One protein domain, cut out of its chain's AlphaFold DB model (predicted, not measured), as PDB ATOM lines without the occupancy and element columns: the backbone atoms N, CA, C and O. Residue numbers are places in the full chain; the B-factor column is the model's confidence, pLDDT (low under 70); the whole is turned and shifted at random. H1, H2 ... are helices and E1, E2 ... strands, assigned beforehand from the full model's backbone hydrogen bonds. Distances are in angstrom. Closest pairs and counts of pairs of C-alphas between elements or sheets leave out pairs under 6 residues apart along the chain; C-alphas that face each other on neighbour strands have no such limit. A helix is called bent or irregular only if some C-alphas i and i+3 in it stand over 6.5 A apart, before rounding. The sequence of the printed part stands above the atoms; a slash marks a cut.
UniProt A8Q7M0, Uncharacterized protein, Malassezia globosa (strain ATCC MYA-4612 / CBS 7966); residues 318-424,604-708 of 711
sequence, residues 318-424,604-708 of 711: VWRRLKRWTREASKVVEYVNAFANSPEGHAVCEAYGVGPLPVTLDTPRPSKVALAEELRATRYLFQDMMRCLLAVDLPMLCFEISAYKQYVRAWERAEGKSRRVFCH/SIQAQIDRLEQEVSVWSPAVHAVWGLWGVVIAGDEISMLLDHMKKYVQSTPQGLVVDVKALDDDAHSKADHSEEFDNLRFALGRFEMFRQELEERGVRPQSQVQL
ATOM      1  N   VAL A 318      27.522 -18.051 109.273       92.75
ATOM      2  CA  VAL A 318      27.281 -19.309 108.544       92.75
ATOM      3  C   VAL A 318      25.800 -19.706 108.512       92.75
ATOM      4  O   VAL A 318      25.266 -19.994 107.445       92.75
ATOM      5  N   TRP A 319      25.068 -19.611 109.629       93.56
ATOM      6  CA  TRP A 319      23.633 -19.930 109.642       93.56
ATOM      7  C   TRP A 319      22.772 -18.896 108.906       93.56
ATOM      8  O   TRP A 319      21.691 -19.237 108.423       93.56
ATOM      9  N   ARG A 320      23.210 -17.631 108.849       89.31
ATOM     10  CA  ARG A 320      22.540 -16.576 108.066       89.31
ATOM     11  C   ARG A 320      22.797 -16.770 106.576       89.31
ATOM     12  O   ARG A 320      21.858 -16.680 105.790       89.31
ATOM     13  N   ARG A 321      24.042 -17.099 106.222       89.69
ATOM     14  CA  ARG A 321      24.500 -17.426 104.870       89.69
ATOM     15  C   ARG A 321      23.723 -18.610 104.303       89.69
ATOM     16  O   ARG A 321      23.045 -18.421 103.305       89.69
ATOM     17  N   LEU A 322      23.699 -19.750 105.001       93.38
ATOM     18  CA  LEU A 322      22.897 -20.920 104.619       93.38
ATOM     19  C   LEU A 322      21.423 -20.536 104.393       93.38
ATOM     20  O   LEU A 322      20.907 -20.732 103.300       93.38
ATOM     21  N   LYS A 323      20.764 -19.863 105.355       90.75
ATOM     22  CA  LYS A 323      19.356 -19.427 105.203       90.75
ATOM     23  C   LYS A 323      19.122 -18.503 103.994       90.75
ATOM     24  O   LYS A 323      18.061 -18.587 103.381       90.75
ATOM     25  N   ARG A 324      20.055 -17.595 103.677       89.88
ATOM     26  CA  ARG A 324      19.951 -16.701 102.509       89.88
ATOM     27  C   ARG A 324      20.183 -17.475 101.215       89.88
ATOM     28  O   ARG A 324      19.352 -17.398 100.323       89.88
ATOM     29  N   TRP A 325      21.273 -18.228 101.121       92.50
ATOM     30  CA  TRP A 325      21.691 -18.892  99.887       92.50
ATOM     31  C   TRP A 325      20.785 -20.070  99.523       92.50
ATOM     32  O   TRP A 325      20.522 -20.262  98.347       92.50
ATOM     33  N   THR A 326      20.173 -20.755 100.497       94.38
ATOM     34  CA  THR A 326      19.057 -21.679 100.236       94.38
ATOM     35  C   THR A 326      17.901 -20.992  99.506       94.38
ATOM     36  O   THR A 326      17.383 -21.559  98.555       94.38
ATOM     37  N   ARG A 327      17.515 -19.767  99.897       91.44
ATOM     38  CA  ARG A 327      16.424 -19.024  99.235       91.44
ATOM     39  C   ARG A 327      16.800 -18.557  97.833       91.44
ATOM     40  O   ARG A 327      15.949 -18.555  96.957       91.44
ATOM     41  N   GLU A 328      18.048 -18.149  97.624       90.88
ATOM     42  CA  GLU A 328      18.534 -17.799  96.284       90.88
ATOM     43  C   GLU A 328      18.607 -19.048  95.386       90.88
ATOM     44  O   GLU A 328      18.131 -19.010  94.258       90.88
ATOM     45  N   ALA A 329      19.065 -20.192  95.910       94.00
ATOM     46  CA  ALA A 329      19.046 -21.474  95.204       94.00
ATOM     47  C   ALA A 329      17.613 -21.946  94.887       94.00
ATOM     48  O   ALA A 329      17.381 -22.521  93.826       94.00
ATOM     49  N   SER A 330      16.629 -21.653  95.752       94.38
ATOM     50  CA  SER A 330      15.214 -21.923  95.459       94.38
ATOM     51  C   SER A 330      14.740 -21.185  94.209       94.38
ATOM     52  O   SER A 330      14.041 -21.791  93.409       94.38
ATOM     53  N   LYS A 331      15.180 -19.939  93.976       94.06
ATOM     54  CA  LYS A 331      14.835 -19.190  92.751       94.06
ATOM     55  C   LYS A 331      15.407 -19.842  91.493       94.06
ATOM     56  O   LYS A 331      14.752 -19.818  90.458       94.06
ATOM     57  N   VAL A 332      16.601 -20.436  91.575       94.06
ATOM     58  CA  VAL A 332      17.202 -21.186  90.455       94.06
ATOM     59  C   VAL A 332      16.353 -22.420  90.130       94.06
ATOM     60  O   VAL A 332      16.011 -22.641  88.971       94.06
ATOM     61  N   VAL A 333      15.925 -23.177  91.149       95.06
ATOM     62  CA  VAL A 333      15.019 -24.330  90.977       95.06
ATOM     63  C   VAL A 333      13.643 -23.901  90.450       95.06
ATOM     64  O   VAL A 333      13.114 -24.530  89.536       95.06
ATOM     65  N   GLU A 334      13.071 -22.811  90.970       94.38
ATOM     66  CA  GLU A 334      11.812 -22.222  90.489       94.38
ATOM     67  C   GLU A 334      11.913 -21.783  89.022       94.38
ATOM     68  O   GLU A 334      10.999 -22.054  88.249       94.38
ATOM     69  N   TYR A 335      13.027 -21.166  88.614       94.06
ATOM     70  CA  TYR A 335      13.274 -20.747  87.234       94.06
ATOM     71  C   TYR A 335      13.395 -21.945  86.275       94.06
ATOM     72  O   TYR A 335      12.753 -21.959  85.223       94.06
ATOM     73  N   VAL A 336      14.141 -22.989  86.659       96.31
ATOM     74  CA  VAL A 336      14.237 -24.239  85.878       96.31
ATOM     75  C   VAL A 336      12.873 -24.922  85.762       96.31
ATOM     76  O   VAL A 336      12.496 -25.365  84.679       96.31
ATOM     77  N   ASN A 337      12.083 -24.940  86.837       96.00
ATOM     78  CA  ASN A 337      10.722 -25.474  86.802       96.00
ATOM     79  C   ASN A 337       9.758 -24.598  85.988       96.00
ATOM     80  O   ASN A 337       8.870 -25.135  85.331       96.00
ATOM     81  N   ALA A 338       9.918 -23.275  85.976       95.62
ATOM     82  CA  ALA A 338       9.132 -22.390  85.118       95.62
ATOM     83  C   ALA A 338       9.415 -22.650  83.629       95.62
ATOM     84  O   ALA A 338       8.485 -22.633  82.825       95.62
ATOM     85  N   PHE A 339      10.666 -22.960  83.270       95.50
ATOM     86  CA  PHE A 339      11.009 -23.449  81.933       95.50
ATOM     87  C   PHE A 339      10.401 -24.828  81.653       95.50
ATOM     88  O   PHE A 339       9.694 -24.970  80.665       95.50
ATOM     89  N   ALA A 340      10.601 -25.825  82.522       94.31
ATOM     90  CA  ALA A 340      10.099 -27.190  82.308       94.31
ATOM     91  C   ALA A 340       8.561 -27.277  82.168       94.31
ATOM     92  O   ALA A 340       8.049 -28.203  81.542       94.31
ATOM     93  N   ASN A 341       7.831 -26.307  82.732       94.62
ATOM     94  CA  ASN A 341       6.378 -26.166  82.596       94.62
ATOM     95  C   ASN A 341       5.936 -25.256  81.425       94.62
ATOM     96  O   ASN A 341       4.733 -25.113  81.203       94.62
ATOM     97  N   SER A 342       6.855 -24.619  80.685       94.50
ATOM     98  CA  SER A 342       6.517 -23.883  79.455       94.50
ATOM     99  C   SER A 342       6.272 -24.864  78.299       94.50
ATOM    100  O   SER A 342       6.810 -25.970  78.327       94.50
ATOM    101  N   PRO A 343       5.500 -24.499  77.256       92.31
ATOM    102  CA  PRO A 343       5.281 -25.379  76.104       92.31
ATOM    103  C   PRO A 343       6.589 -25.830  75.436       92.31
ATOM    104  O   PRO A 343       6.749 -26.999  75.089       92.31
ATOM    105  N   GLU A 344       7.546 -24.911  75.299       91.88
ATOM    106  CA  GLU A 344       8.858 -25.160  74.705       91.88
ATOM    107  C   GLU A 344       9.722 -26.042  75.608       91.88
ATOM    108  O   GLU A 344      10.332 -27.001  75.138       91.88
ATOM    109  N   GLY A 345       9.762 -25.743  76.910       92.06
ATOM    110  CA  GLY A 345      10.531 -26.537  77.861       92.06
ATOM    111  C   GLY A 345       9.935 -27.918  78.106       92.06
ATOM    112  O   GLY A 345      10.701 -28.850  78.324       92.06
ATOM    113  N   HIS A 346       8.617 -28.095  77.979       92.69
ATOM    114  CA  HIS A 346       7.969 -29.404  78.027       92.69
ATOM    115  C   HIS A 346       8.436 -30.299  76.873       92.69
ATOM    116  O   HIS A 346       8.878 -31.417  77.122       92.69
ATOM    117  N   ALA A 347       8.446 -29.780  75.637       92.50
ATOM    118  CA  ALA A 347       8.944 -30.510  74.468       92.50
ATOM    119  C   ALA A 347      10.438 -30.880  74.598       92.50
ATOM    120  O   ALA A 347      10.842 -31.986  74.240       92.50
ATOM    121  N   VAL A 348      11.263 -29.988  75.163       92.38
ATOM    122  CA  VAL A 348      12.678 -30.283  75.471       92.38
ATOM    123  C   VAL A 348      12.798 -31.343  76.575       92.38
ATOM    124  O   VAL A 348      13.591 -32.273  76.452       92.38
ATOM    125  N   CYS A 349      12.007 -31.246  77.645       93.00
ATOM    126  CA  CYS A 349      12.026 -32.205  78.750       93.00
ATOM    127  C   CYS A 349      11.598 -33.612  78.304       93.00
ATOM    128  O   CYS A 349      12.269 -34.585  78.651       93.00
ATOM    129  N   GLU A 350      10.548 -33.714  77.484       92.12
ATOM    130  CA  GLU A 350      10.097 -34.964  76.863       92.12
ATOM    131  C   GLU A 350      11.199 -35.573  75.983       92.12
ATOM    132  O   GLU A 350      11.557 -36.738  76.166       92.12
ATOM    133  N   ALA A 351      11.816 -34.771  75.108       90.00
ATOM    134  CA  ALA A 351      12.882 -35.220  74.212       90.00
ATOM    135  C   ALA A 351      14.128 -35.759  74.948       90.00
ATOM    136  O   ALA A 351      14.748 -36.719  74.489       90.00
ATOM    137  N   TYR A 352      14.483 -35.184  76.104       89.69
ATOM    138  CA  TYR A 352      15.606 -35.640  76.937       89.69
ATOM    139  C   TYR A 352      15.226 -36.665  78.022       89.69
ATOM    140  O   TYR A 352      16.113 -37.132  78.747       89.69
ATOM    141  N   GLY A 353      13.942 -37.023  78.148       90.25
ATOM    142  CA  GLY A 353      13.440 -37.959  79.160       90.25
ATOM    143  C   GLY A 353      13.592 -37.459  80.602       90.25
ATOM    144  O   GLY A 353      13.871 -38.255  81.501       90.25
ATOM    145  N   VAL A 354      13.464 -36.148  80.829       90.75
ATOM    146  CA  VAL A 354      13.598 -35.504  82.149       90.75
ATOM    147  C   VAL A 354      12.280 -34.867  82.596       90.75
ATOM    148  O   VAL A 354      11.454 -34.482  81.778       90.75
ATOM    149  N   GLY A 355      12.071 -34.766  83.909       87.69
ATOM    150  CA  GLY A 355      10.888 -34.139  84.506       87.69
ATOM    151  C   GLY A 355      11.219 -32.865  85.291       87.69
ATOM    152  O   GLY A 355      12.398 -32.560  85.495       87.69
ATOM    153  N   PRO A 356      10.197 -32.131  85.770       90.56
ATOM    154  CA  PRO A 356      10.392 -31.000  86.673       90.56
ATOM    155  C   PRO A 356      11.040 -31.442  87.994       90.56
ATOM    156  O   PRO A 356      10.847 -32.560  88.475       90.56
ATOM    157  N   LEU A 357      11.810 -30.537  88.595       92.94
ATOM    158  CA  LEU A 357      12.561 -30.760  89.825       92.94
ATOM    159  C   LEU A 357      11.636 -30.782  91.057       92.94
ATOM    160  O   LEU A 357      10.682 -29.997  91.116       92.94
ATOM    161  N   PRO A 358      11.929 -31.612  92.077       90.56
ATOM    162  CA  PRO A 358      11.125 -31.685  93.291       90.56
ATOM    163  C   PRO A 358      11.151 -30.359  94.063       90.56
ATOM    164  O   PRO A 358      12.213 -29.809  94.354       90.56
ATOM    165  N   VAL A 359       9.965 -29.875  94.442       87.81
ATOM    166  CA  VAL A 359       9.778 -28.672  95.285       87.81
ATOM    167  C   VAL A 359       9.208 -28.991  96.671       87.81
ATOM    168  O   VAL A 359       9.238 -28.145  97.562       87.81
ATOM    169  N   THR A 360       8.729 -30.219  96.889       87.25
ATOM    170  CA  THR A 360       8.219 -30.713  98.177       87.25
ATOM    171  C   THR A 360       8.913 -32.011  98.579       87.25
ATOM    172  O   THR A 360       9.415 -32.756  97.736       87.25
ATOM    173  N   LEU A 361       8.918 -32.316  99.881       85.25
ATOM    174  CA  LEU A 361       9.486 -33.568 100.394       85.25
ATOM    175  C   LEU A 361       8.691 -34.811  99.970       85.25
ATOM    176  O   LEU A 361       9.280 -35.886  99.910       85.25
ATOM    177  N   ASP A 362       7.407 -34.654  99.646       82.88
ATOM    178  CA  ASP A 362       6.490 -35.746  99.295       82.88
ATOM    179  C   ASP A 362       6.566 -36.141  97.808       82.88
ATOM    180  O   ASP A 362       5.939 -37.108  97.380       82.88
ATOM    181  N   THR A 363       7.335 -35.396  97.003       82.56
ATOM    182  CA  THR A 363       7.568 -35.722  95.589       82.56
ATOM    183  C   THR A 363       8.375 -37.030  95.490       82.56
ATOM    184  O   THR A 363       9.424 -37.131  96.138       82.56
ATOM    185  N   PRO A 364       7.944 -38.032  94.693       79.06
ATOM    186  CA  PRO A 364       8.691 -39.276  94.513       79.06
ATOM    187  C   PRO A 364      10.113 -39.030  93.999       79.06
ATOM    188  O   PRO A 364      10.328 -38.250  93.074       79.06
ATOM    189  N   ARG A 365      11.086 -39.726  94.593       79.44
ATOM    190  CA  ARG A 365      12.513 -39.624  94.254       79.44
ATOM    191  C   ARG A 365      12.974 -40.859  93.478       79.44
ATOM    192  O   ARG A 365      12.515 -41.959  93.796       79.44
ATOM    193  N   PRO A 366      13.902 -40.725  92.512       80.00
ATOM    194  CA  PRO A 366      14.560 -41.885  91.924       80.00
ATOM    195  C   PRO A 366      15.395 -42.612  92.988       80.00
ATOM    196  O   PRO A 366      16.005 -41.984  93.851       80.00
ATOM    197  N   SER A 367      15.447 -43.945  92.924       73.38
ATOM    198  CA  SER A 367      16.204 -44.772  93.880       73.38
ATOM    199  C   SER A 367      17.725 -44.658  93.729       73.38
ATOM    200  O   SER A 367      18.454 -44.957  94.671       73.38
ATOM    201  N   LYS A 368      18.200 -44.213  92.559       82.25
ATOM    202  CA  LYS A 368      19.585 -43.806  92.310       82.25
ATOM    203  C   LYS A 368      19.579 -42.404  91.696       82.25
ATOM    204  O   LYS A 368      18.906 -42.177  90.692       82.25
ATOM    205  N   VAL A 369      20.345 -41.491  92.285       88.81
ATOM    206  CA  VAL A 369      20.687 -40.186  91.698       88.81
ATOM    207  C   VAL A 369      22.071 -40.255  91.048       88.81
ATOM    208  O   VAL A 369      22.860 -41.141  91.378       88.81
ATOM    209  N   ALA A 370      22.350 -39.352  90.106       90.81
ATOM    210  CA  ALA A 370      23.675 -39.244  89.501       90.81
ATOM    211  C   ALA A 370      24.688 -38.698  90.518       90.81
ATOM    212  O   ALA A 370      24.347 -37.798  91.287       90.81
ATOM    213  N   LEU A 371      25.916 -39.215  90.491       93.75
ATOM    214  CA  LEU A 371      27.033 -38.655  91.255       93.75
ATOM    215  C   LEU A 371      27.745 -37.551  90.463       93.75
ATOM    216  O   LEU A 371      27.774 -37.590  89.233       93.75
ATOM    217  N   ALA A 372      28.402 -36.612  91.145       92.81
ATOM    218  CA  ALA A 372      29.175 -35.549  90.501       92.81
ATOM    219  C   ALA A 372      30.258 -36.099  89.555       92.81
ATOM    220  O   ALA A 372      30.551 -35.496  88.526       92.81
ATOM    221  N   GLU A 373      30.831 -37.266  89.846       91.44
ATOM    222  CA  GLU A 373      31.807 -37.941  88.979       91.44
ATOM    223  C   GLU A 373      31.183 -38.531  87.700       91.44
ATOM    224  O   GLU A 373      31.834 -38.522  86.658       91.44
ATOM    225  N   GLU A 374      29.916 -38.961  87.745       92.25
ATOM    226  CA  GLU A 374      29.186 -39.546  86.605       92.25
ATOM    227  C   GLU A 374      28.722 -38.490  85.578       92.25
ATOM    228  O   GLU A 374      28.428 -38.831  84.431       92.25
ATOM    229  N   LEU A 375      28.639 -37.219  85.979       91.62
ATOM    230  CA  LEU A 375      28.191 -36.109  85.132       91.62
ATOM    231  C   LEU A 375      29.284 -35.614  84.173       91.62
ATOM    232  O   LEU A 375      30.481 -35.782  84.404       91.62
ATOM    233  N   ARG A 376      28.873 -34.943  83.095       89.38
ATOM    234  CA  ARG A 376      29.773 -34.250  82.153       89.38
ATOM    235  C   ARG A 376      29.774 -32.735  82.421       89.38
ATOM    236  O   ARG A 376      29.675 -32.328  83.574       89.38
ATOM    237  N   ALA A 377      29.941 -31.902  81.392       86.75
ATOM    238  CA  ALA A 377      29.923 -30.442  81.512       86.75
ATOM    239  C   ALA A 377      28.482 -29.921  81.684       86.75
ATOM    240  O   ALA A 377      27.771 -29.676  80.704       86.75
ATOM    241  N   THR A 378      28.042 -29.748  82.931       88.94
ATOM    242  CA  THR A 378      26.648 -29.394  83.261       88.94
ATOM    243  C   THR A 378      26.267 -27.981  82.797       88.94
ATOM    244  O   THR A 378      25.091 -27.694  82.592       88.94
ATOM    245  N   ARG A 379      27.266 -27.128  82.536       88.31
ATOM    246  CA  ARG A 379      27.146 -25.790  81.929       88.31
ATOM    247  C   ARG A 379      26.576 -25.792  80.501       88.31
ATOM    248  O   ARG A 379      25.934 -24.823  80.109       88.31
ATOM    249  N   TYR A 380      26.814 -26.853  79.723       88.56
ATOM    250  CA  TYR A 380      26.404 -26.935  78.309       88.56
ATOM    251  C   TYR A 380      25.411 -28.069  78.030       88.56
ATOM    252  O   TYR A 380      24.619 -27.980  77.096       88.56
ATOM    253  N   LEU A 381      25.439 -29.136  78.831       90.81
ATOM    254  CA  LEU A 381      24.650 -30.345  78.603       90.81
ATOM    255  C   LEU A 381      23.394 -30.337  79.484       90.81
ATOM    256  O   LEU A 381      23.447 -30.653  80.673       90.81
ATOM    257  N   PHE A 382      22.244 -30.010  78.888       92.94
ATOM    258  CA  PHE A 382      20.960 -29.870  79.589       92.94
ATOM    259  C   PHE A 382      20.554 -31.119  80.392       92.94
ATOM    260  O   PHE A 382      20.093 -31.004  81.528       92.94
ATOM    261  N   GLN A 383      20.770 -32.323  79.852       92.75
ATOM    262  CA  GLN A 383      20.445 -33.563  80.565       92.75
ATOM    263  C   GLN A 383      21.326 -33.761  81.814       92.75
ATOM    264  O   GLN A 383      20.827 -34.168  82.864       92.75
ATOM    265  N   ASP A 384      22.621 -33.445  81.725       93.94
ATOM    266  CA  ASP A 384      23.560 -33.491  82.850       93.94
ATOM    267  C   ASP A 384      23.227 -32.407  83.899       93.94
ATOM    268  O   ASP A 384      23.207 -32.700  85.095       93.94
ATOM    269  N   MET A 385      22.855 -31.192  83.471       95.75
ATOM    270  CA  MET A 385      22.352 -30.113  84.339       95.75
ATOM    271  C   MET A 385      21.113 -30.545  85.145       95.75
ATOM    272  O   MET A 385      21.082 -30.399  86.370       95.75
ATOM    273  N   MET A 386      20.104 -31.115  84.475       95.31
ATOM    274  CA  MET A 386      18.867 -31.579  85.117       95.31
ATOM    275  C   MET A 386      19.125 -32.736  86.089       95.31
ATOM    276  O   MET A 386      18.600 -32.727  87.204       95.31
ATOM    277  N   ARG A 387      19.974 -33.704  85.714       95.00
ATOM    278  CA  ARG A 387      20.408 -34.789  86.614       95.00
ATOM    279  C   ARG A 387      21.132 -34.251  87.846       95.00
ATOM    280  O   ARG A 387      20.882 -34.744  88.943       95.00
ATOM    281  N   CYS A 388      21.976 -33.233  87.678       96.38
ATOM    282  CA  CYS A 388      22.690 -32.599  88.779       96.38
ATOM    283  C   CYS A 388      21.725 -31.934  89.770       96.38
ATOM    284  O   CYS A 388      21.744 -32.252  90.956       96.38
ATOM    285  N   LEU A 389      20.810 -31.083  89.292       95.81
ATOM    286  CA  LEU A 389      19.816 -30.415  90.146       95.81
ATOM    287  C   LEU A 389      18.868 -31.409  90.845       95.81
ATOM    288  O   LEU A 389      18.473 -31.182  91.991       95.81
ATOM    289  N   LEU A 390      18.546 -32.531  90.195       94.69
ATOM    290  CA  LEU A 390      17.778 -33.618  90.804       94.69
ATOM    291  C   LEU A 390      18.564 -34.344  91.913       94.69
ATOM    292  O   LEU A 390      17.976 -34.702  92.930       94.69
ATOM    293  N   ALA A 391      19.880 -34.522  91.752       94.94
ATOM    294  CA  ALA A 391      20.769 -35.100  92.766       94.94
ATOM    295  C   ALA A 391      21.074 -34.136  93.933       94.94
ATOM    296  O   ALA A 391      21.272 -34.571  95.074       94.94
ATOM    297  N   VAL A 392      21.067 -32.822  93.679       95.19
ATOM    298  CA  VAL A 392      21.133 -31.784  94.722       95.19
ATOM    299  C   VAL A 392      19.943 -31.914  95.676       95.19
ATOM    300  O   VAL A 392      20.153 -31.876  96.888       95.19
ATOM    301  N   ASP A 393      18.725 -32.105  95.150       93.44
ATOM    302  CA  ASP A 393      17.475 -32.246  95.919       93.44
ATOM    303  C   ASP A 393      17.337 -31.160  96.995       93.44
ATOM    304  O   ASP A 393      17.450 -31.397  98.202       93.44
ATOM    305  N   LEU A 394      17.136 -29.918  96.541       94.12
ATOM    306  CA  LEU A 394      17.101 -28.755  97.424       94.12
ATOM    307  C   LEU A 394      16.097 -28.898  98.593       94.12
ATOM    308  O   LEU A 394      16.469 -28.511  99.706       94.12
ATOM    309  N   PRO A 395      14.880 -29.470  98.431       92.94
ATOM    310  CA  PRO A 395      13.987 -29.733  99.560       92.94
ATOM    311  C   PRO A 395      14.586 -30.675 100.614       92.94
ATOM    312  O   PRO A 395      14.506 -30.361 101.805       92.94
ATOM    313  N   MET A 396      15.211 -31.792 100.214       92.44
ATOM    314  CA  MET A 396      15.882 -32.686 101.169       92.44
ATOM    315  C   MET A 396      17.085 -32.001 101.816       92.44
ATOM    316  O   MET A 396      17.228 -32.035 103.036       92.44
ATOM    317  N   LEU A 397      17.894 -31.283 101.036       94.50
ATOM    318  CA  LEU A 397      19.054 -30.543 101.530       94.50
ATOM    319  C   LEU A 397      18.677 -29.509 102.607       94.50
ATOM    320  O   LEU A 397      19.373 -29.374 103.615       94.50
ATOM    321  N   CYS A 398      17.548 -28.807 102.456       94.31
ATOM    322  CA  CYS A 398      17.021 -27.911 103.496       94.31
ATOM    323  C   CYS A 398      16.770 -28.646 104.821       94.31
ATOM    324  O   CYS A 398      16.967 -28.090 105.910       94.31
ATOM    325  N   PHE A 399      16.329 -29.898 104.727       92.44
ATOM    326  CA  PHE A 399      16.011 -30.744 105.861       92.44
ATOM    327  C   PHE A 399      17.274 -31.336 106.512       92.44
ATOM    328  O   PHE A 399      17.429 -31.253 107.732       92.44
ATOM    329  N   GLU A 400      18.237 -31.787 105.705       95.12
ATOM    330  CA  GLU A 400      19.585 -32.205 106.120       95.12
ATOM    331  C   GLU A 400      20.328 -31.073 106.857       95.12
ATOM    332  O   GLU A 400      20.814 -31.261 107.977       95.12
ATOM    333  N   ILE A 401      20.335 -29.853 106.300       95.56
ATOM    334  CA  ILE A 401      20.910 -28.650 106.936       95.56
ATOM    335  C   ILE A 401      20.216 -28.334 108.269       95.56
ATOM    336  O   ILE A 401      20.869 -27.907 109.229       95.56
ATOM    337  N   SER A 402      18.902 -28.550 108.360       94.56
ATOM    338  CA  SER A 402      18.140 -28.320 109.591       94.56
ATOM    339  C   SER A 402      18.494 -29.337 110.680       94.56
ATOM    340  O   SER A 402      18.749 -28.934 111.820       94.56
ATOM    341  N   ALA A 403      18.603 -30.623 110.335       94.81
ATOM    342  CA  ALA A 403      19.053 -31.680 111.242       94.81
ATOM    343  C   ALA A 403      20.499 -31.445 111.718       94.81
ATOM    344  O   ALA A 403      20.777 -31.464 112.919       94.81
ATOM    345  N   TYR A 404      21.406 -31.094 110.802       97.12
ATOM    346  CA  TYR A 404      22.781 -30.715 111.128       97.12
ATOM    347  C   TYR A 404      22.854 -29.514 112.087       97.12
ATOM    348  O   TYR A 404      23.574 -29.539 113.087       97.12
ATOM    349  N   LYS A 405      22.045 -28.473 111.860       95.31
ATOM    350  CA  LYS A 405      21.959 -27.316 112.763       95.31
ATOM    351  C   LYS A 405      21.470 -27.700 114.166       95.31
ATOM    352  O   LYS A 405      21.928 -27.108 115.147       95.31
ATOM    353  N   GLN A 406      20.559 -28.669 114.285       95.31
ATOM    354  CA  GLN A 406      20.140 -29.211 115.583       95.31
ATOM    355  C   GLN A 406      21.273 -29.997 116.260       95.31
ATOM    356  O   GLN A 406      21.525 -29.772 117.444       95.31
ATOM    357  N   TYR A 407      22.003 -30.833 115.513       96.19
ATOM    358  CA  TYR A 407      23.185 -31.558 115.995       96.19
ATOM    359  C   TYR A 407      24.256 -30.607 116.555       96.19
ATOM    360  O   TYR A 407      24.638 -30.733 117.720       96.19
ATOM    361  N   VAL A 408      24.656 -29.573 115.801       96.12
ATOM    362  CA  VAL A 408      25.633 -28.572 116.279       96.12
ATOM    363  C   VAL A 408      25.117 -27.844 117.527       96.12
ATOM    364  O   VAL A 408      25.873 -27.625 118.468       96.12
ATOM    365  N   ARG A 409      23.819 -27.512 117.596       94.44
ATOM    366  CA  ARG A 409      23.196 -26.913 118.795       94.44
ATOM    367  C   ARG A 409      23.124 -27.867 119.993       94.44
ATOM    368  O   ARG A 409      23.058 -27.394 121.126       94.44
ATOM    369  N   ALA A 410      23.062 -29.181 119.788       94.88
ATOM    370  CA  ALA A 410      23.147 -30.163 120.865       94.88
ATOM    371  C   ALA A 410      24.585 -30.258 121.387       94.88
ATOM    372  O   ALA A 410      24.801 -30.115 122.590       94.88
ATOM    373  N   TRP A 411      25.557 -30.359 120.478       95.69
ATOM    374  CA  TRP A 411      26.976 -30.354 120.817       95.69
ATOM    375  C   TRP A 411      27.385 -29.070 121.556       95.69
ATOM    376  O   TRP A 411      27.868 -29.143 122.678       95.69
ATOM    377  N   GLU A 412      27.071 -27.878 121.029       94.69
ATOM    378  CA  GLU A 412      27.399 -26.597 121.686       94.69
ATOM    379  C   GLU A 412      26.722 -26.394 123.059       94.69
ATOM    380  O   GLU A 412      27.148 -25.513 123.811       94.69
ATOM    381  N   ARG A 413      25.674 -27.166 123.394       94.31
ATOM    382  CA  ARG A 413      25.045 -27.173 124.729       94.31
ATOM    383  C   ARG A 413      25.752 -28.107 125.707       94.31
ATOM    384  O   ARG A 413      25.913 -27.721 126.857       94.31
ATOM    385  N   ALA A 414      26.135 -29.305 125.265       95.19
ATOM    386  CA  ALA A 414      26.834 -30.280 126.103       95.19
ATOM    387  C   ALA A 414      28.298 -29.879 126.337       95.19
ATOM    388  O   ALA A 414      28.790 -29.892 127.459       95.19
ATOM    389  N   GLU A 415      28.966 -29.468 125.264       94.00
ATOM    390  CA  GLU A 415      30.408 -29.246 125.213       94.00
ATOM    391  C   GLU A 415      30.794 -27.768 125.333       94.00
ATOM    392  O   GLU A 415      31.949 -27.447 125.601       94.00
ATOM    393  N   GLY A 416      29.859 -26.846 125.104       92.38
ATOM    394  CA  GLY A 416      30.125 -25.410 125.031       92.38
ATOM    395  C   GLY A 416      30.448 -24.908 123.617       92.38
ATOM    396  O   GLY A 416      30.935 -25.629 122.747       92.38
ATOM    397  N   LYS A 417      30.151 -23.628 123.375       92.50
ATOM    398  CA  LYS A 417      30.215 -22.991 122.048       92.50
ATOM    399  C   LYS A 417      31.652 -22.766 121.579       92.50
ATOM    400  O   LYS A 417      32.484 -22.278 122.343       92.50
ATOM    401  N   SER A 418      31.913 -22.989 120.289       94.31
ATOM    402  CA  SER A 418      33.173 -22.548 119.667       94.31
ATOM    403  C   SER A 418      33.281 -21.015 119.713       94.31
ATOM    404  O   SER A 418      32.288 -20.314 119.481       94.31
ATOM    405  N   ARG A 419      34.466 -20.464 120.020       94.62
ATOM    406  CA  ARG A 419      34.656 -19.005 120.155       94.62
ATOM    407  C   ARG A 419      34.211 -18.298 118.869       94.62
ATOM    408  O   ARG A 419      34.692 -18.627 117.785       94.62
ATOM    409  N   ARG A 420      33.316 -17.314 119.002       94.06
ATOM    410  CA  ARG A 420      32.952 -16.416 117.899       94.06
ATOM    411  C   ARG A 420      34.073 -15.395 117.710       94.06
ATOM    412  O   ARG A 420      34.505 -14.793 118.691       94.06
ATOM    413  N   VAL A 421      34.538 -15.238 116.478       94.81
ATOM    414  CA  VAL A 421      35.645 -14.357 116.072       94.81
ATOM    415  C   VAL A 421      35.335 -13.757 114.700       94.81
ATOM    416  O   VAL A 421      34.367 -14.168 114.055       94.81
ATOM    417  N   PHE A 422      36.111 -12.769 114.260       94.31
ATOM    418  CA  PHE A 422      36.021 -12.279 112.889       94.31
ATOM    419  C   PHE A 422      36.779 -13.242 111.965       94.31
ATOM    420  O   PHE A 422      37.983 -13.403 112.124       94.31
ATOM    421  N   CYS A 423      36.069 -13.919 111.061       95.00
ATOM    422  CA  CYS A 423      36.614 -14.965 110.187       95.00
ATOM    423  C   CYS A 423      36.746 -14.475 108.743       95.00
ATOM    424  O   CYS A 423      35.912 -13.680 108.297       95.00
ATOM    425  N   HIS A 424      37.723 -15.017 108.012       94.06
ATOM    426  CA  HIS A 424      37.896 -14.833 106.571       94.06
ATOM    427  C   HIS A 424      36.795 -15.547 105.784       94.06
ATOM    428  O   HIS A 424      36.128 -14.962 104.934       94.06
ATOM    429  N   SER A 604      46.712 -26.962 129.586       87.25
ATOM    430  CA  SER A 604      47.816 -27.358 128.703       87.25
ATOM    431  C   SER A 604      47.593 -26.910 127.248       87.25
ATOM    432  O   SER A 604      46.461 -26.707 126.807       87.25
ATOM    433  N   ILE A 605      48.683 -26.739 126.483       88.00
ATOM    434  CA  ILE A 605      48.595 -26.451 125.036       88.00
ATOM    435  C   ILE A 605      47.826 -27.576 124.338       88.00
ATOM    436  O   ILE A 605      46.905 -27.306 123.573       88.00
ATOM    437  N   GLN A 606      48.151 -28.829 124.674       92.94
ATOM    438  CA  GLN A 606      47.535 -29.997 124.058       92.94
ATOM    439  C   GLN A 606      46.023 -30.060 124.298       92.94
ATOM    440  O   GLN A 606      45.291 -30.273 123.344       92.94
ATOM    441  N   ALA A 607      45.533 -29.773 125.511       91.69
ATOM    442  CA  ALA A 607      44.089 -29.728 125.769       91.69
ATOM    443  C   ALA A 607      43.365 -28.667 124.913       91.69
ATOM    444  O   ALA A 607      42.237 -28.886 124.480       91.69
ATOM    445  N   GLN A 608      44.014 -27.532 124.616       93.38
ATOM    446  CA  GLN A 608      43.451 -26.504 123.729       93.38
ATOM    447  C   GLN A 608      43.459 -26.927 122.252       93.38
ATOM    448  O   GLN A 608      42.532 -26.573 121.526       93.38
ATOM    449  N   ILE A 609      44.473 -27.685 121.817       96.38
ATOM    450  CA  ILE A 609      44.549 -28.274 120.469       96.38
ATOM    451  C   ILE A 609      43.493 -29.369 120.309       96.38
ATOM    452  O   ILE A 609      42.686 -29.297 119.389       96.38
ATOM    453  N   ASP A 610      43.453 -30.335 121.232       95.44
ATOM    454  CA  ASP A 610      42.492 -31.442 121.234       95.44
ATOM    455  C   ASP A 610      41.049 -30.905 121.255       95.44
ATOM    456  O   ASP A 610      40.173 -31.431 120.568       95.44
ATOM    457  N   ARG A 611      40.806 -29.794 121.967       95.44
ATOM    458  CA  ARG A 611      39.513 -29.103 121.944       95.44
ATOM    459  C   ARG A 611      39.207 -28.416 120.609       95.44
ATOM    460  O   ARG A 611      38.080 -28.498 120.126       95.44
ATOM    461  N   LEU A 612      40.176 -27.715 120.021       96.69
ATOM    462  CA  LEU A 612      40.000 -27.076 118.713       96.69
ATOM    463  C   LEU A 612      39.709 -28.103 117.616       96.69
ATOM    464  O   LEU A 612      38.834 -27.861 116.795       96.69
ATOM    465  N   GLU A 613      40.381 -29.251 117.646       97.12
ATOM    466  CA  GLU A 613      40.159 -30.374 116.730       97.12
ATOM    467  C   GLU A 613      38.701 -30.877 116.789       97.12
ATOM    468  O   GLU A 613      38.067 -31.086 115.753       97.12
ATOM    469  N   GLN A 614      38.126 -30.995 117.994       96.88
ATOM    470  CA  GLN A 614      36.706 -31.325 118.177       96.88
ATOM    471  C   GLN A 614      35.777 -30.234 117.625       96.88
ATOM    472  O   GLN A 614      34.825 -30.550 116.913       96.88
ATOM    473  N   GLU A 615      36.051 -28.954 117.916       97.56
ATOM    474  CA  GLU A 615      35.263 -27.843 117.360       97.56
ATOM    475  C   GLU A 615      35.291 -27.867 115.818       97.56
ATOM    476  O   GLU A 615      34.246 -27.724 115.185       97.56
ATOM    477  N   VAL A 616      36.466 -28.072 115.212       97.94
ATOM    478  CA  VAL A 616      36.667 -28.146 113.752       97.94
ATOM    479  C   VAL A 616      35.869 -29.301 113.149       97.94
ATOM    480  O   VAL A 616      35.125 -29.090 112.195       97.94
ATOM    481  N   SER A 617      35.933 -30.494 113.747       96.69
ATOM    482  CA  SER A 617      35.167 -31.665 113.293       96.69
ATOM    483  C   SER A 617      33.646 -31.430 113.282       96.69
ATOM    484  O   SER A 617      32.950 -31.871 112.364       96.69
ATOM    485  N   VAL A 618      33.115 -30.689 114.259       97.12
ATOM    486  CA  VAL A 618      31.675 -30.380 114.349       97.12
ATOM    487  C   VAL A 618      31.237 -29.320 113.334       97.12
ATOM    488  O   VAL A 618      30.126 -29.406 112.806       97.12
ATOM    489  N   TRP A 619      32.092 -28.341 113.029       97.75
ATOM    490  CA  TRP A 619      31.798 -27.279 112.056       97.75
ATOM    491  C   TRP A 619      32.149 -27.630 110.601       97.75
ATOM    492  O   TRP A 619      31.671 -26.948 109.696       97.75
ATOM    493  N   SER A 620      32.905 -28.708 110.368       97.75
ATOM    494  CA  SER A 620      33.316 -29.184 109.038       97.75
ATOM    495  C   SER A 620      32.168 -29.360 108.025       97.75
ATOM    496  O   SER A 620      32.256 -28.754 106.955       97.75
ATOM    497  N   PRO A 621      31.034 -30.031 108.335       98.00
ATOM    498  CA  PRO A 621      29.957 -30.212 107.353       98.00
ATOM    499  C   PRO A 621      29.351 -28.885 106.863       98.00
ATOM    500  O   PRO A 621      28.903 -28.777 105.721       98.00
ATOM    501  N   ALA A 622      29.365 -27.835 107.696       97.69
ATOM    502  CA  ALA A 622      28.844 -26.525 107.313       97.69
ATOM    503  C   ALA A 622      29.595 -25.911 106.120       97.69
ATOM    504  O   ALA A 622      28.990 -25.152 105.363       97.69
ATOM    505  N   VAL A 623      30.890 -26.211 105.964       97.81
ATOM    506  CA  VAL A 623      31.737 -25.708 104.868       97.81
ATOM    507  C   VAL A 623      31.166 -26.160 103.527       97.81
ATOM    508  O   VAL A 623      30.919 -25.347 102.638       97.81
ATOM    509  N   HIS A 624      30.875 -27.454 103.420       97.81
ATOM    510  CA  HIS A 624      30.328 -28.064 102.215       97.81
ATOM    511  C   HIS A 624      28.930 -27.554 101.885       97.81
ATOM    512  O   HIS A 624      28.675 -27.174 100.748       97.81
ATOM    513  N   ALA A 625      28.042 -27.459 102.878       97.62
ATOM    514  CA  ALA A 625      26.702 -26.911 102.666       97.62
ATOM    515  C   ALA A 625      26.732 -25.435 102.216       97.62
ATOM    516  O   ALA A 625      25.903 -25.020 101.406       97.62
ATOM    517  N   VAL A 626      27.690 -24.638 102.711       96.25
ATOM    518  CA  VAL A 626      27.887 -23.241 102.292       96.25
ATOM    519  C   VAL A 626      28.346 -23.156 100.838       96.25
ATOM    520  O   VAL A 626      27.709 -22.453 100.055       96.25
ATOM    521  N   TRP A 627      29.417 -23.860 100.469       95.88
ATOM    522  CA  TRP A 627      29.981 -23.771  99.117       95.88
ATOM    523  C   TRP A 627      29.159 -24.517  98.063       95.88
ATOM    524  O   TRP A 627      29.097 -24.075  96.920       95.88
ATOM    525  N   GLY A 628      28.439 -25.572  98.450       96.88
ATOM    526  CA  GLY A 628      27.446 -26.205  97.589       96.88
ATOM    527  C   GLY A 628      26.315 -25.241  97.224       96.88
ATOM    528  O   GLY A 628      26.020 -25.038  96.050       96.88
ATOM    529  N   LEU A 629      25.719 -24.563  98.216       96.50
ATOM    530  CA  LEU A 629      24.665 -23.574  97.952       96.50
ATOM    531  C   LEU A 629      25.181 -22.365  97.162       96.50
ATOM    532  O   LEU A 629      24.445 -21.833  96.338       96.50
ATOM    533  N   TRP A 630      26.433 -21.951  97.379       93.81
ATOM    534  CA  TRP A 630      27.092 -20.936  96.553       93.81
ATOM    535  C   TRP A 630      27.137 -21.357  95.080       93.81
ATOM    536  O   TRP A 630      26.670 -20.601  94.232       93.81
ATOM    537  N   GLY A 631      27.606 -22.575  94.787       92.69
ATOM    538  CA  GLY A 631      27.735 -23.073  93.414       92.69
ATOM    539  C   GLY A 631      26.396 -23.145  92.675       92.69
ATOM    540  O   GLY A 631      26.319 -22.714  91.529       92.69
ATOM    541  N   VAL A 632      25.314 -23.568  93.345       94.81
ATOM    542  CA  VAL A 632      23.957 -23.548  92.752       94.81
ATOM    543  C   VAL A 632      23.498 -22.125  92.416       94.81
ATOM    544  O   VAL A 632      22.875 -21.923  91.379       94.81
ATOM    545  N   VAL A 633      23.789 -21.134  93.268       91.88
ATOM    546  CA  VAL A 633      23.369 -19.745  93.012       91.88
ATOM    547  C   VAL A 633      24.202 -19.097  91.907       91.88
ATOM    548  O   VAL A 633      23.632 -18.436  91.045       91.88
ATOM    549  N   ILE A 634      25.523 -19.304  91.898       86.12
ATOM    550  CA  ILE A 634      26.409 -18.787  90.842       86.12
ATOM    551  C   ILE A 634      26.086 -19.422  89.482       86.12
ATOM    552  O   ILE A 634      26.061 -18.720  88.476       86.12
ATOM    553  N   ALA A 635      25.731 -20.711  89.452       90.12
ATOM    554  CA  ALA A 635      25.259 -21.376  88.239       90.12
ATOM    555  C   ALA A 635      23.939 -20.796  87.684       90.12
ATOM    556  O   ALA A 635      23.574 -21.123  86.560       90.12
ATOM    557  N   GLY A 636      23.207 -19.952  88.422       89.44
ATOM    558  CA  GLY A 636      21.899 -19.430  88.004       89.44
ATOM    559  C   GLY A 636      21.916 -18.682  86.665       89.44
ATOM    560  O   GLY A 636      21.043 -18.916  85.828       89.44
ATOM    561  N   ASP A 637      22.929 -17.843  86.427       85.44
ATOM    562  CA  ASP A 637      23.078 -17.106  85.161       85.44
ATOM    563  C   ASP A 637      23.450 -18.052  84.002       85.44
ATOM    564  O   ASP A 637      22.916 -17.938  82.898       85.44
ATOM    565  N   GLU A 638      24.316 -19.037  84.264       86.38
ATOM    566  CA  GLU A 638      24.753 -20.056  83.297       86.38
ATOM    567  C   GLU A 638      23.583 -20.964  82.885       86.38
ATOM    568  O   GLU A 638      23.352 -21.192  81.699       86.38
ATOM    569  N   ILE A 639      22.779 -21.391  83.864       92.62
ATOM    570  CA  ILE A 639      21.521 -22.115  83.670       92.62
ATOM    571  C   ILE A 639      20.551 -21.264  82.841       92.62
ATOM    572  O   ILE A 639      20.009 -21.760  81.857       92.62
ATOM    573  N   SER A 640      20.358 -19.979  83.167       90.94
ATOM    574  CA  SER A 640      19.489 -19.085  82.382       90.94
ATOM    575  C   SER A 640      19.935 -18.989  80.923       90.94
ATOM    576  O   SER A 640      19.106 -19.102  80.017       90.94
ATOM    577  N   MET A 641      21.239 -18.831  80.679       89.56
ATOM    578  CA  MET A 641      21.798 -18.808  79.327       89.56
ATOM    579  C   MET A 641      21.596 -20.136  78.592       89.56
ATOM    580  O   MET A 641      21.277 -20.117  77.402       89.56
ATOM    581  N   LEU A 642      21.736 -21.274  79.281       91.44
ATOM    582  CA  LEU A 642      21.496 -22.593  78.701       91.44
ATOM    583  C   LEU A 642      20.016 -22.791  78.349       91.44
ATOM    584  O   LEU A 642      19.720 -23.172  77.219       91.44
ATOM    585  N   LEU A 643      19.072 -22.474  79.242       93.56
ATOM    586  CA  LEU A 643      17.636 -22.625  78.961       93.56
ATOM    587  C   LEU A 643      17.173 -21.717  77.810       93.56
ATOM    588  O   LEU A 643      16.420 -22.155  76.940       93.56
ATOM    589  N   ASP A 644      17.661 -20.475  77.747       91.00
ATOM    590  CA  ASP A 644      17.404 -19.576  76.614       91.00
ATOM    591  C   ASP A 644      18.117 -20.012  75.322       91.00
ATOM    592  O   ASP A 644      17.688 -19.646  74.224       91.00
ATOM    593  N   HIS A 645      19.179 -20.817  75.419       89.94
ATOM    594  CA  HIS A 645      19.772 -21.502  74.274       89.94
ATOM    595  C   HIS A 645      18.870 -22.642  73.780       89.94
ATOM    596  O   HIS A 645      18.565 -22.670  72.590       89.94
ATOM    597  N   MET A 646      18.367 -23.509  74.674       89.56
ATOM    598  CA  MET A 646      17.482 -24.635  74.315       89.56
ATOM    599  C   MET A 646      16.254 -24.170  73.520       89.56
ATOM    600  O   MET A 646      15.932 -24.749  72.483       89.56
ATOM    601  N   LYS A 647      15.615 -23.067  73.943       89.69
ATOM    602  CA  LYS A 647      14.430 -22.487  73.274       89.69
ATOM    603  C   LYS A 647      14.638 -22.195  71.782       89.69
ATOM    604  O   LYS A 647      13.674 -22.228  71.028       89.69
ATOM    605  N   LYS A 648      15.873 -21.924  71.339       88.88
ATOM    606  CA  LYS A 648      16.187 -21.589  69.933       88.88
ATOM    607  C   LYS A 648      16.102 -22.788  68.983       88.88
ATOM    608  O   LYS A 648      15.998 -22.583  67.779       88.88
ATOM    609  N   TYR A 649      16.150 -24.008  69.520       87.69
ATOM    610  CA  TYR A 649      16.114 -25.268  68.767       87.69
ATOM    611  C   TYR A 649      14.717 -25.911  68.762       87.69
ATOM    612  O   TYR A 649      14.526 -26.975  68.172       87.69
ATOM    613  N   VAL A 650      13.734 -25.263  69.400       89.81
ATOM    614  CA  VAL A 650      12.331 -25.682  69.395       89.81
ATOM    615  C   VAL A 650      11.627 -25.056  68.192       89.81
ATOM    616  O   VAL A 650      11.580 -23.835  68.048       89.81
ATOM    617  N   GLN A 651      11.067 -25.892  67.322       87.25
ATOM    618  CA  GLN A 651      10.368 -25.480  66.108       87.25
ATOM    619  C   GLN A 651       8.867 -25.749  66.231       87.25
ATOM    620  O   GLN A 651       8.443 -26.811  66.686       87.25
ATOM    621  N   SER A 652       8.049 -24.789  65.795       86.81
ATOM    622  CA  SER A 652       6.594 -24.954  65.727       86.81
ATOM    623  C   SER A 652       6.204 -25.656  64.430       86.81
ATOM    624  O   SER A 652       6.399 -25.113  63.342       86.81
ATOM    625  N   THR A 653       5.660 -26.866  64.546       83.62
ATOM    626  CA  THR A 653       5.170 -27.672  63.420       83.62
ATOM    627  C   THR A 653       3.644 -27.821  63.489       83.62
ATOM    628  O   THR A 653       3.060 -27.667  64.565       83.62
ATOM    629  N   PRO A 654       2.961 -28.189  62.388       75.62
ATOM    630  CA  PRO A 654       1.521 -28.462  62.410       75.62
ATOM    631  C   PRO A 654       1.097 -29.610  63.341       75.62
ATOM    632  O   PRO A 654      -0.090 -29.734  63.633       75.62
ATOM    633  N   GLN A 655       2.035 -30.457  63.785       73.81
ATOM    634  CA  GLN A 655       1.784 -31.566  64.713       73.81
ATOM    635  C   GLN A 655       2.121 -31.234  66.179       73.81
ATOM    636  O   GLN A 655       1.831 -32.043  67.056       73.81
ATOM    637  N   GLY A 656       2.711 -30.066  66.458       84.75
ATOM    638  CA  GLY A 656       3.171 -29.668  67.790       84.75
ATOM    639  C   GLY A 656       4.558 -29.019  67.772       84.75
ATOM    640  O   GLY A 656       5.106 -28.700  66.715       84.75
ATOM    641  N   LEU A 657       5.136 -28.825  68.955       87.06
ATOM    642  CA  LEU A 657       6.515 -28.359  69.103       87.06
ATOM    643  C   LEU A 657       7.473 -29.545  68.923       87.06
ATOM    644  O   LEU A 657       7.298 -30.579  69.559       87.06
ATOM    645  N   VAL A 658       8.478 -29.392  68.061       86.19
ATOM    646  CA  VAL A 658       9.502 -30.413  67.785       86.19
ATOM    647  C   VAL A 658      10.878 -29.834  68.100       86.19
ATOM    648  O   VAL A 658      11.146 -28.672  67.801       86.19
ATOM    649  N   VAL A 659      11.753 -30.636  68.708       87.94
ATOM    650  CA  VAL A 659      13.107 -30.229  69.112       87.94
ATOM    651  C   VAL A 659      14.137 -30.932  68.234       87.94
ATOM    652  O   VAL A 659      14.127 -32.159  68.139       87.94
ATOM    653  N   ASP A 660      15.055 -30.178  67.626       86.81
ATOM    654  CA  ASP A 660      16.223 -30.764  66.954       86.81
ATOM    655  C   ASP A 660      17.298 -31.128  67.988       86.81
ATOM    656  O   ASP A 660      18.271 -30.402  68.203       86.81
ATOM    657  N   VAL A 661      17.083 -32.261  68.665       84.25
ATOM    658  CA  VAL A 661      17.989 -32.803  69.692       84.25
ATOM    659  C   VAL A 661      19.395 -33.007  69.137       84.25
ATOM    660  O   VAL A 661      20.370 -32.748  69.833       84.25
ATOM    661  N   LYS A 662      19.521 -33.429  67.872       84.25
ATOM    662  CA  LYS A 662      20.827 -33.725  67.280       84.25
ATOM    663  C   LYS A 662      21.644 -32.451  67.076       84.25
ATOM    664  O   LYS A 662      22.790 -32.406  67.507       84.25
ATOM    665  N   ALA A 663      21.065 -31.415  66.466       84.94
ATOM    666  CA  ALA A 663      21.767 -30.144  66.281       84.94
ATOM    667  C   ALA A 663      22.098 -29.454  67.617       84.94
ATOM    668  O   ALA A 663      23.090 -28.730  67.710       84.94
ATOM    669  N   LEU A 664      21.271 -29.675  68.644       84.25
ATOM    670  CA  LEU A 664      21.474 -29.157  69.993       84.25
ATOM    671  C   LEU A 664      22.618 -29.894  70.712       84.25
ATOM    672  O   LEU A 664      23.503 -29.241  71.265       84.25
ATOM    673  N   ASP A 665      22.645 -31.228  70.655       83.75
ATOM    674  CA  ASP A 665      23.734 -32.033  71.213       83.75
ATOM    675  C   ASP A 665      25.057 -31.764  70.475       83.75
ATOM    676  O   ASP A 665      26.069 -31.540  71.138       83.75
ATOM    677  N   ASP A 666      25.077 -31.733  69.136       84.94
ATOM    678  CA  ASP A 666      26.294 -31.472  68.345       84.94
ATOM    679  C   ASP A 666      26.917 -30.097  68.709       84.94
ATOM    680  O   ASP A 666      28.130 -29.989  68.919       84.94
ATOM    681  N   ASP A 667      26.095 -29.052  68.876       84.19
ATOM    682  CA  ASP A 667      26.538 -27.733  69.351       84.19
ATOM    683  C   ASP A 667      27.035 -27.770  70.812       84.19
ATOM    684  O   ASP A 667      28.111 -27.239  71.111       84.19
ATOM    685  N   ALA A 668      26.308 -28.435  71.717       81.69
ATOM    686  CA  ALA A 668      26.664 -28.514  73.132       81.69
ATOM    687  C   ALA A 668      27.995 -29.249  73.371       81.69
ATOM    688  O   ALA A 668      28.814 -28.784  74.168       81.69
ATOM    689  N   HIS A 669      28.250 -30.353  72.657       81.44
ATOM    690  CA  HIS A 669      29.523 -31.077  72.742       81.44
ATOM    691  C   HIS A 669      30.682 -30.232  72.191       81.44
ATOM    692  O   HIS A 669      31.726 -30.154  72.837       81.44
ATOM    693  N   SER A 670      30.482 -29.497  71.087       82.75
ATOM    694  CA  SER A 670      31.516 -28.601  70.538       82.75
ATOM    695  C   SER A 670      31.951 -27.492  71.512       82.75
ATOM    696  O   SER A 670      33.112 -27.089  71.523       82.75
ATOM    697  N   LYS A 671      31.032 -27.015  72.365       78.31
ATOM    698  CA  LYS A 671      31.322 -26.028  73.420       78.31
ATOM    699  C   LYS A 671      31.960 -26.672  74.650       78.31
ATOM    700  O   LYS A 671      32.864 -26.081  75.235       78.31
ATOM    701  N   ALA A 672      31.530 -27.879  75.018       74.50
ATOM    702  CA  ALA A 672      32.087 -28.623  76.145       74.50
ATOM    703  C   ALA A 672      33.565 -29.002  75.930       74.50
ATOM    704  O   ALA A 672      34.374 -28.792  76.831       74.50
ATOM    705  N   ASP A 673      33.934 -29.473  74.733       64.69
ATOM    706  CA  ASP A 673      35.305 -29.902  74.398       64.69
ATOM    707  C   ASP A 673      36.319 -28.741  74.294       64.69
ATOM    708  O   ASP A 673      37.530 -28.961  74.205       64.69
ATOM    709  N   HIS A 674      35.845 -27.491  74.290       59.31
ATOM    710  CA  HIS A 674      36.667 -26.281  74.161       59.31
ATOM    711  C   HIS A 674      36.585 -25.348  75.382       59.31
ATOM    712  O   HIS A 674      37.118 -24.237  75.351       59.31
ATOM    713  N   SER A 675      35.926 -25.782  76.458       60.84
ATOM    714  CA  SER A 675      35.713 -24.983  77.663       60.84
ATOM    715  C   SER A 675      36.794 -25.204  78.722       60.84
ATOM    716  O   SER A 675      36.810 -26.233  79.394       60.84
ATOM    717  N   GLU A 676      37.591 -24.169  78.982       61.72
ATOM    718  CA  GLU A 676      38.400 -24.038  80.208       61.72
ATOM    719  C   GLU A 676      37.591 -23.436  81.389       61.72
ATOM    720  O   GLU A 676      38.148 -23.126  82.442       61.72
ATOM    721  N   GLU A 677      36.278 -23.219  81.224       73.50
ATOM    722  CA  GLU A 677      35.420 -22.565  82.220       73.50
ATOM    723  C   GLU A 677      35.023 -23.507  83.379       73.50
ATOM    724  O   GLU A 677      34.850 -24.715  83.211       73.50
ATOM    725  N   PHE A 678      34.862 -22.943  84.580       83.31
ATOM    726  CA  PHE A 678      34.573 -23.694  85.807       83.31
ATOM    727  C   PHE A 678      33.118 -24.199  85.858       83.31
ATOM    728  O   PHE A 678      32.181 -23.441  85.605       83.31
ATOM    729  N   ASP A 679      32.916 -25.468  86.233       89.88
ATOM    730  CA  ASP A 679      31.585 -26.076  86.370       89.88
ATOM    731  C   ASP A 679      31.036 -25.900  87.802       89.88
ATOM    732  O   ASP A 679      31.259 -26.722  88.699       89.88
ATOM    733  N   ASN A 680      30.314 -24.794  88.009       91.38
ATOM    734  CA  ASN A 680      29.750 -24.389  89.301       91.38
ATOM    735  C   ASN A 680      28.742 -25.393  89.880       91.38
ATOM    736  O   ASN A 680      28.701 -25.618  91.093       91.38
ATOM    737  N   LEU A 681      27.913 -25.988  89.022       93.19
ATOM    738  CA  LEU A 681      26.816 -26.858  89.434       93.19
ATOM    739  C   LEU A 681      27.327 -28.274  89.752       93.19
ATOM    740  O   LEU A 681      26.899 -28.876  90.738       93.19
ATOM    741  N   ARG A 682      28.317 -28.773  89.004       93.50
ATOM    742  CA  ARG A 682      29.027 -30.020  89.323       93.50
ATOM    743  C   ARG A 682      29.877 -29.894  90.592       93.50
ATOM    744  O   ARG A 682      29.857 -30.798  91.429       93.50
ATOM    745  N   PHE A 683      30.547 -28.752  90.790       94.12
ATOM    746  CA  PHE A 683      31.203 -28.405  92.060       94.12
ATOM    747  C   PHE A 683      30.206 -28.424  93.227       94.12
ATOM    748  O   PHE A 683      30.500 -28.979  94.289       94.12
ATOM    749  N   ALA A 684      29.009 -27.862  93.027       96.25
ATOM    750  CA  ALA A 684      27.984 -27.825  94.060       96.25
ATOM    751  C   ALA A 684      27.543 -29.224  94.508       96.25
ATOM    752  O   ALA A 684      27.504 -29.490  95.712       96.25
ATOM    753  N   LEU A 685      27.266 -30.128  93.561       96.62
ATOM    754  CA  LEU A 685      26.895 -31.508  93.876       96.62
ATOM    755  C   LEU A 685      28.017 -32.240  94.624       96.62
ATOM    756  O   LEU A 685      27.748 -32.817  95.674       96.62
ATOM    757  N   GLY A 686      29.270 -32.124  94.170       95.56
ATOM    758  CA  GLY A 686      30.418 -32.727  94.860       95.56
ATOM    759  C   GLY A 686      30.586 -32.233  96.304       95.56
ATOM    760  O   GLY A 686      30.888 -33.013  97.207       95.56
ATOM    761  N   ARG A 687      30.311 -30.947  96.572       96.88
ATOM    762  CA  ARG A 687      30.242 -30.430  97.950       96.88
ATOM    763  C   ARG A 687      29.067 -31.061  98.721       96.88
ATOM    764  O   ARG A 687      29.262 -31.487  99.856       96.88
ATOM    765  N   PHE A 688      27.865 -31.182  98.153       97.31
ATOM    766  CA  PHE A 688      26.731 -31.805  98.861       97.31
ATOM    767  C   PHE A 688      26.905 -33.307  99.134       97.31
ATOM    768  O   PHE A 688      26.458 -33.782 100.177       97.31
ATOM    769  N   GLU A 689      27.596 -34.042  98.267       96.06
ATOM    770  CA  GLU A 689      27.997 -35.432  98.516       96.06
ATOM    771  C   GLU A 689      28.890 -35.526  99.760       96.06
ATOM    772  O   GLU A 689      28.587 -36.280 100.687       96.06
ATOM    773  N   MET A 690      29.920 -34.674  99.853       95.75
ATOM    774  CA  MET A 690      30.783 -34.585 101.039       95.75
ATOM    775  C   MET A 690      30.022 -34.141 102.299       95.75
ATOM    776  O   MET A 690      30.298 -34.635 103.392       95.75
ATOM    777  N   PHE A 691      29.042 -33.239 102.170       97.38
ATOM    778  CA  PHE A 691      28.161 -32.857 103.278       97.38
ATOM    779  C   PHE A 691      27.382 -34.064 103.812       97.38
ATOM    780  O   PHE A 691      27.416 -34.324 105.015       97.38
ATOM    781  N   ARG A 692      26.720 -34.817 102.925       96.00
ATOM    782  CA  ARG A 692      25.922 -36.003 103.271       96.00
ATOM    783  C   ARG A 692      26.780 -37.104 103.889       96.00
ATOM    784  O   ARG A 692      26.406 -37.624 104.938       96.00
ATOM    785  N   GLN A 693      27.954 -37.377 103.315       95.25
ATOM    786  CA  GLN A 693      28.932 -38.310 103.880       95.25
ATOM    787  C   GLN A 693      29.318 -37.909 105.314       95.25
ATOM    788  O   GLN A 693      29.205 -38.713 106.237       95.25
ATOM    789  N   GLU A 694      29.713 -36.649 105.535       96.00
ATOM    790  CA  GLU A 694      30.110 -36.191 106.868       96.00
ATOM    791  C   GLU A 694      28.943 -36.212 107.885       96.00
ATOM    792  O   GLU A 694      29.183 -36.385 109.086       96.00
ATOM    793  N   LEU A 695      27.683 -36.068 107.452       95.38
ATOM    794  CA  LEU A 695      26.518 -36.271 108.325       95.38
ATOM    795  C   LEU A 695      26.308 -37.747 108.687       95.38
ATOM    796  O   LEU A 695      26.056 -38.046 109.858       95.38
ATOM    797  N   GLU A 696      26.436 -38.659 107.721       94.31
ATOM    798  CA  GLU A 696      26.291 -40.101 107.947       94.31
ATOM    799  C   GLU A 696      27.357 -40.636 108.912       94.31
ATOM    800  O   GLU A 696      27.012 -41.297 109.893       94.31
ATOM    801  N   GLU A 697      28.623 -40.247 108.725       94.44
ATOM    802  CA  GLU A 697      29.741 -40.556 109.635       94.44
ATOM    803  C   GLU A 697      29.483 -40.110 111.088       94.44
ATOM    804  O   GLU A 697      30.020 -40.687 112.034       94.44
ATOM    805  N   ARG A 698      28.651 -39.078 111.278       93.25
ATOM    806  CA  ARG A 698      28.273 -38.520 112.590       93.25
ATOM    807  C   ARG A 698      26.928 -39.052 113.104       93.25
ATOM    808  O   ARG A 698      26.471 -38.612 114.158       93.25
ATOM    809  N   GLY A 699      26.281 -39.966 112.375       91.38
ATOM    810  CA  GLY A 699      24.950 -40.491 112.696       91.38
ATOM    811  C   GLY A 699      23.826 -39.449 112.613       91.38
ATOM    812  O   GLY A 699      22.743 -39.667 113.160       91.38
ATOM    813  N   VAL A 700      24.060 -38.308 111.957       89.50
ATOM    814  CA  VAL A 700      23.086 -37.216 111.844       89.50
ATOM    815  C   VAL A 700      22.102 -37.548 110.733       89.50
ATOM    816  O   VAL A 700      22.348 -37.281 109.561       89.50
ATOM    817  N   ARG A 701      20.960 -38.124 111.110       79.12
ATOM    818  CA  ARG A 701      19.856 -38.390 110.181       79.12
ATOM    819  C   ARG A 701      18.763 -37.327 110.309       79.12
ATOM    820  O   ARG A 701      18.453 -36.923 111.433       79.12
ATOM    821  N   PRO A 702      18.145 -36.895 109.198       69.81
ATOM    822  CA  PRO A 702      16.928 -36.101 109.264       69.81
ATOM    823  C   PRO A 702      15.822 -36.903 109.970       69.81
ATOM    824  O   PRO A 702      15.611 -38.077 109.666       69.81
ATOM    825  N   GLN A 703      15.145 -36.299 110.951       57.56
ATOM    826  CA  GLN A 703      14.072 -36.971 111.698       57.56
ATOM    827  C   GLN A 703      12.888 -37.271 110.768       57.56
ATOM    828  O   GLN A 703      12.587 -36.491 109.873       57.56
ATOM    829  N   SER A 704      12.183 -38.387 110.952       49.69
ATOM    830  CA  SER A 704      11.002 -38.674 110.128       49.69
ATOM    831  C   SER A 704       9.919 -37.599 110.320       49.69
ATOM    832  O   SER A 704       9.718 -37.118 111.437       49.69
ATOM    833  N   GLN A 705       9.191 -37.247 109.245       44.19
ATOM    834  CA  GLN A 705       8.130 -36.210 109.234       44.19
ATOM    835  C   GLN A 705       7.179 -36.287 110.448       44.19
ATOM    836  O   GLN A 705       6.745 -35.262 110.970       44.19
ATOM    837  N   VAL A 706       6.908 -37.501 110.939       41.06
ATOM    838  CA  VAL A 706       6.041 -37.803 112.090       41.06
ATOM    839  C   VAL A 706       6.440 -37.069 113.385       41.06
ATOM    840  O   VAL A 706       5.565 -36.794 114.205       41.06
ATOM    841  N   GLN A 707       7.719 -36.726 113.598       38.00
ATOM    842  CA  GLN A 707       8.150 -36.023 114.819       38.00
ATOM    843  C   GLN A 707       8.030 -34.489 114.743       38.00
ATOM    844  O   GLN A 707       7.864 -33.856 115.784       38.00
ATOM    845  N   LEU A 708       8.032 -33.890 113.548       41.53
ATOM    846  CA  LEU A 708       8.049 -32.427 113.380       41.53
ATOM    847  C   LEU A 708       6.684 -31.742 113.487       41.53
ATOM    848  O   LEU A 708       6.627 -30.533 113.662       41.53
TER     849      LEU A 708
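This is residues 318 to 424 and 604 to 708 of the 711 residues of an uncharacterized protein of Malassezia globosa (strain ATCC MYA-4612 / CBS 7966) (UniProt A8Q7M0). This is an elongated bundle built along one long bent helix, H5: H1 and H7 pack on its arm H5b, and H3 and then H4 run beside it. At one end sits the small hairpin E2 and E3 with H2 packed on it, and H6 folds back from there; at the other end residues 604 to 610, of which 605 to 610 belong to H5, stick out. The printed part has 212 residues with eight named helices and three named strands, in the order H1 H2 H3 H4 E1 H5 E2 E3 H6 H7 H8; the class is mostly helix. It is only just compact, close to loose, with a radius of gyration of the C-alphas of 20.3 A and spans of 78 by 44 by 28 A.

Start at H1, residues 318 to 340, and look across to H5, residues 605 to 649, the hub. H5 was assigned as one helix by its hydrogen bonds, but it is bent, with C-alphas 618 and 621 7.2 A apart; its arms are H5a, residues 605 to 618, and H5b, residues 621 to 649, itself irregular, with C-alphas 634 and 637 6.8 A apart. H1 touches H5b, closest at the C-alphas of Ala 329 and Val 633, 5.1 A, at a shallow tilt of 21 degrees, the same way. H7, residues 680 to 697, touches H5b, closest at the C-alphas of Gly 628 and Ala 684, 3.9 A, opposite ways. H3, residues 382 to 392, touches H7, closest at the C-alphas of Val 392 and Leu 685, 5.8 A. H4, residues 394 to 414, touches H1 with residues 394 to 398 alone, closest at the C-alphas of Thr 326 and Cys 398, 7.3 A. E2, residues 650 to 653, and E3, residues 656 to 659, are an antiparallel hairpin, with N 651 and O 658 2.8 A apart, within hydrogen-bond range. H2, residues 343 to 352, and E3 have their closest C-alphas at Ala 347 and Leu 657, 6.3 A. H6, residues 661 to 672, and H5b touch only at their ends, closest at the C-alphas of Tyr 649 and Leu 664, 6.7 A. Every O i to N i+4 pair is within hydrogen-bond range in H2, H3, H4, H5a, H6 and H7, against 18 of 19 in H1 and 20 of 25 in H5b.

Find C-alpha 318 at (27.281, -19.309, 108.544), where H1 begins its 32.3 A. H4 measures 30.3 A, H5b 41.3 A and H7 26.0 A. E1, residues 420 to 423, pairs with no named strand. H8, residues 705 to 708, touches no helix and ends at (8.049, -32.427, 113.380).

Residues 425 to 603 are cut out, and C-alphas 424 and 604 are 27.3 A apart. The link H2 to H3 is long, with 29 residues. Confidence is under 70 at residues 673 to 676 and 702 to 708.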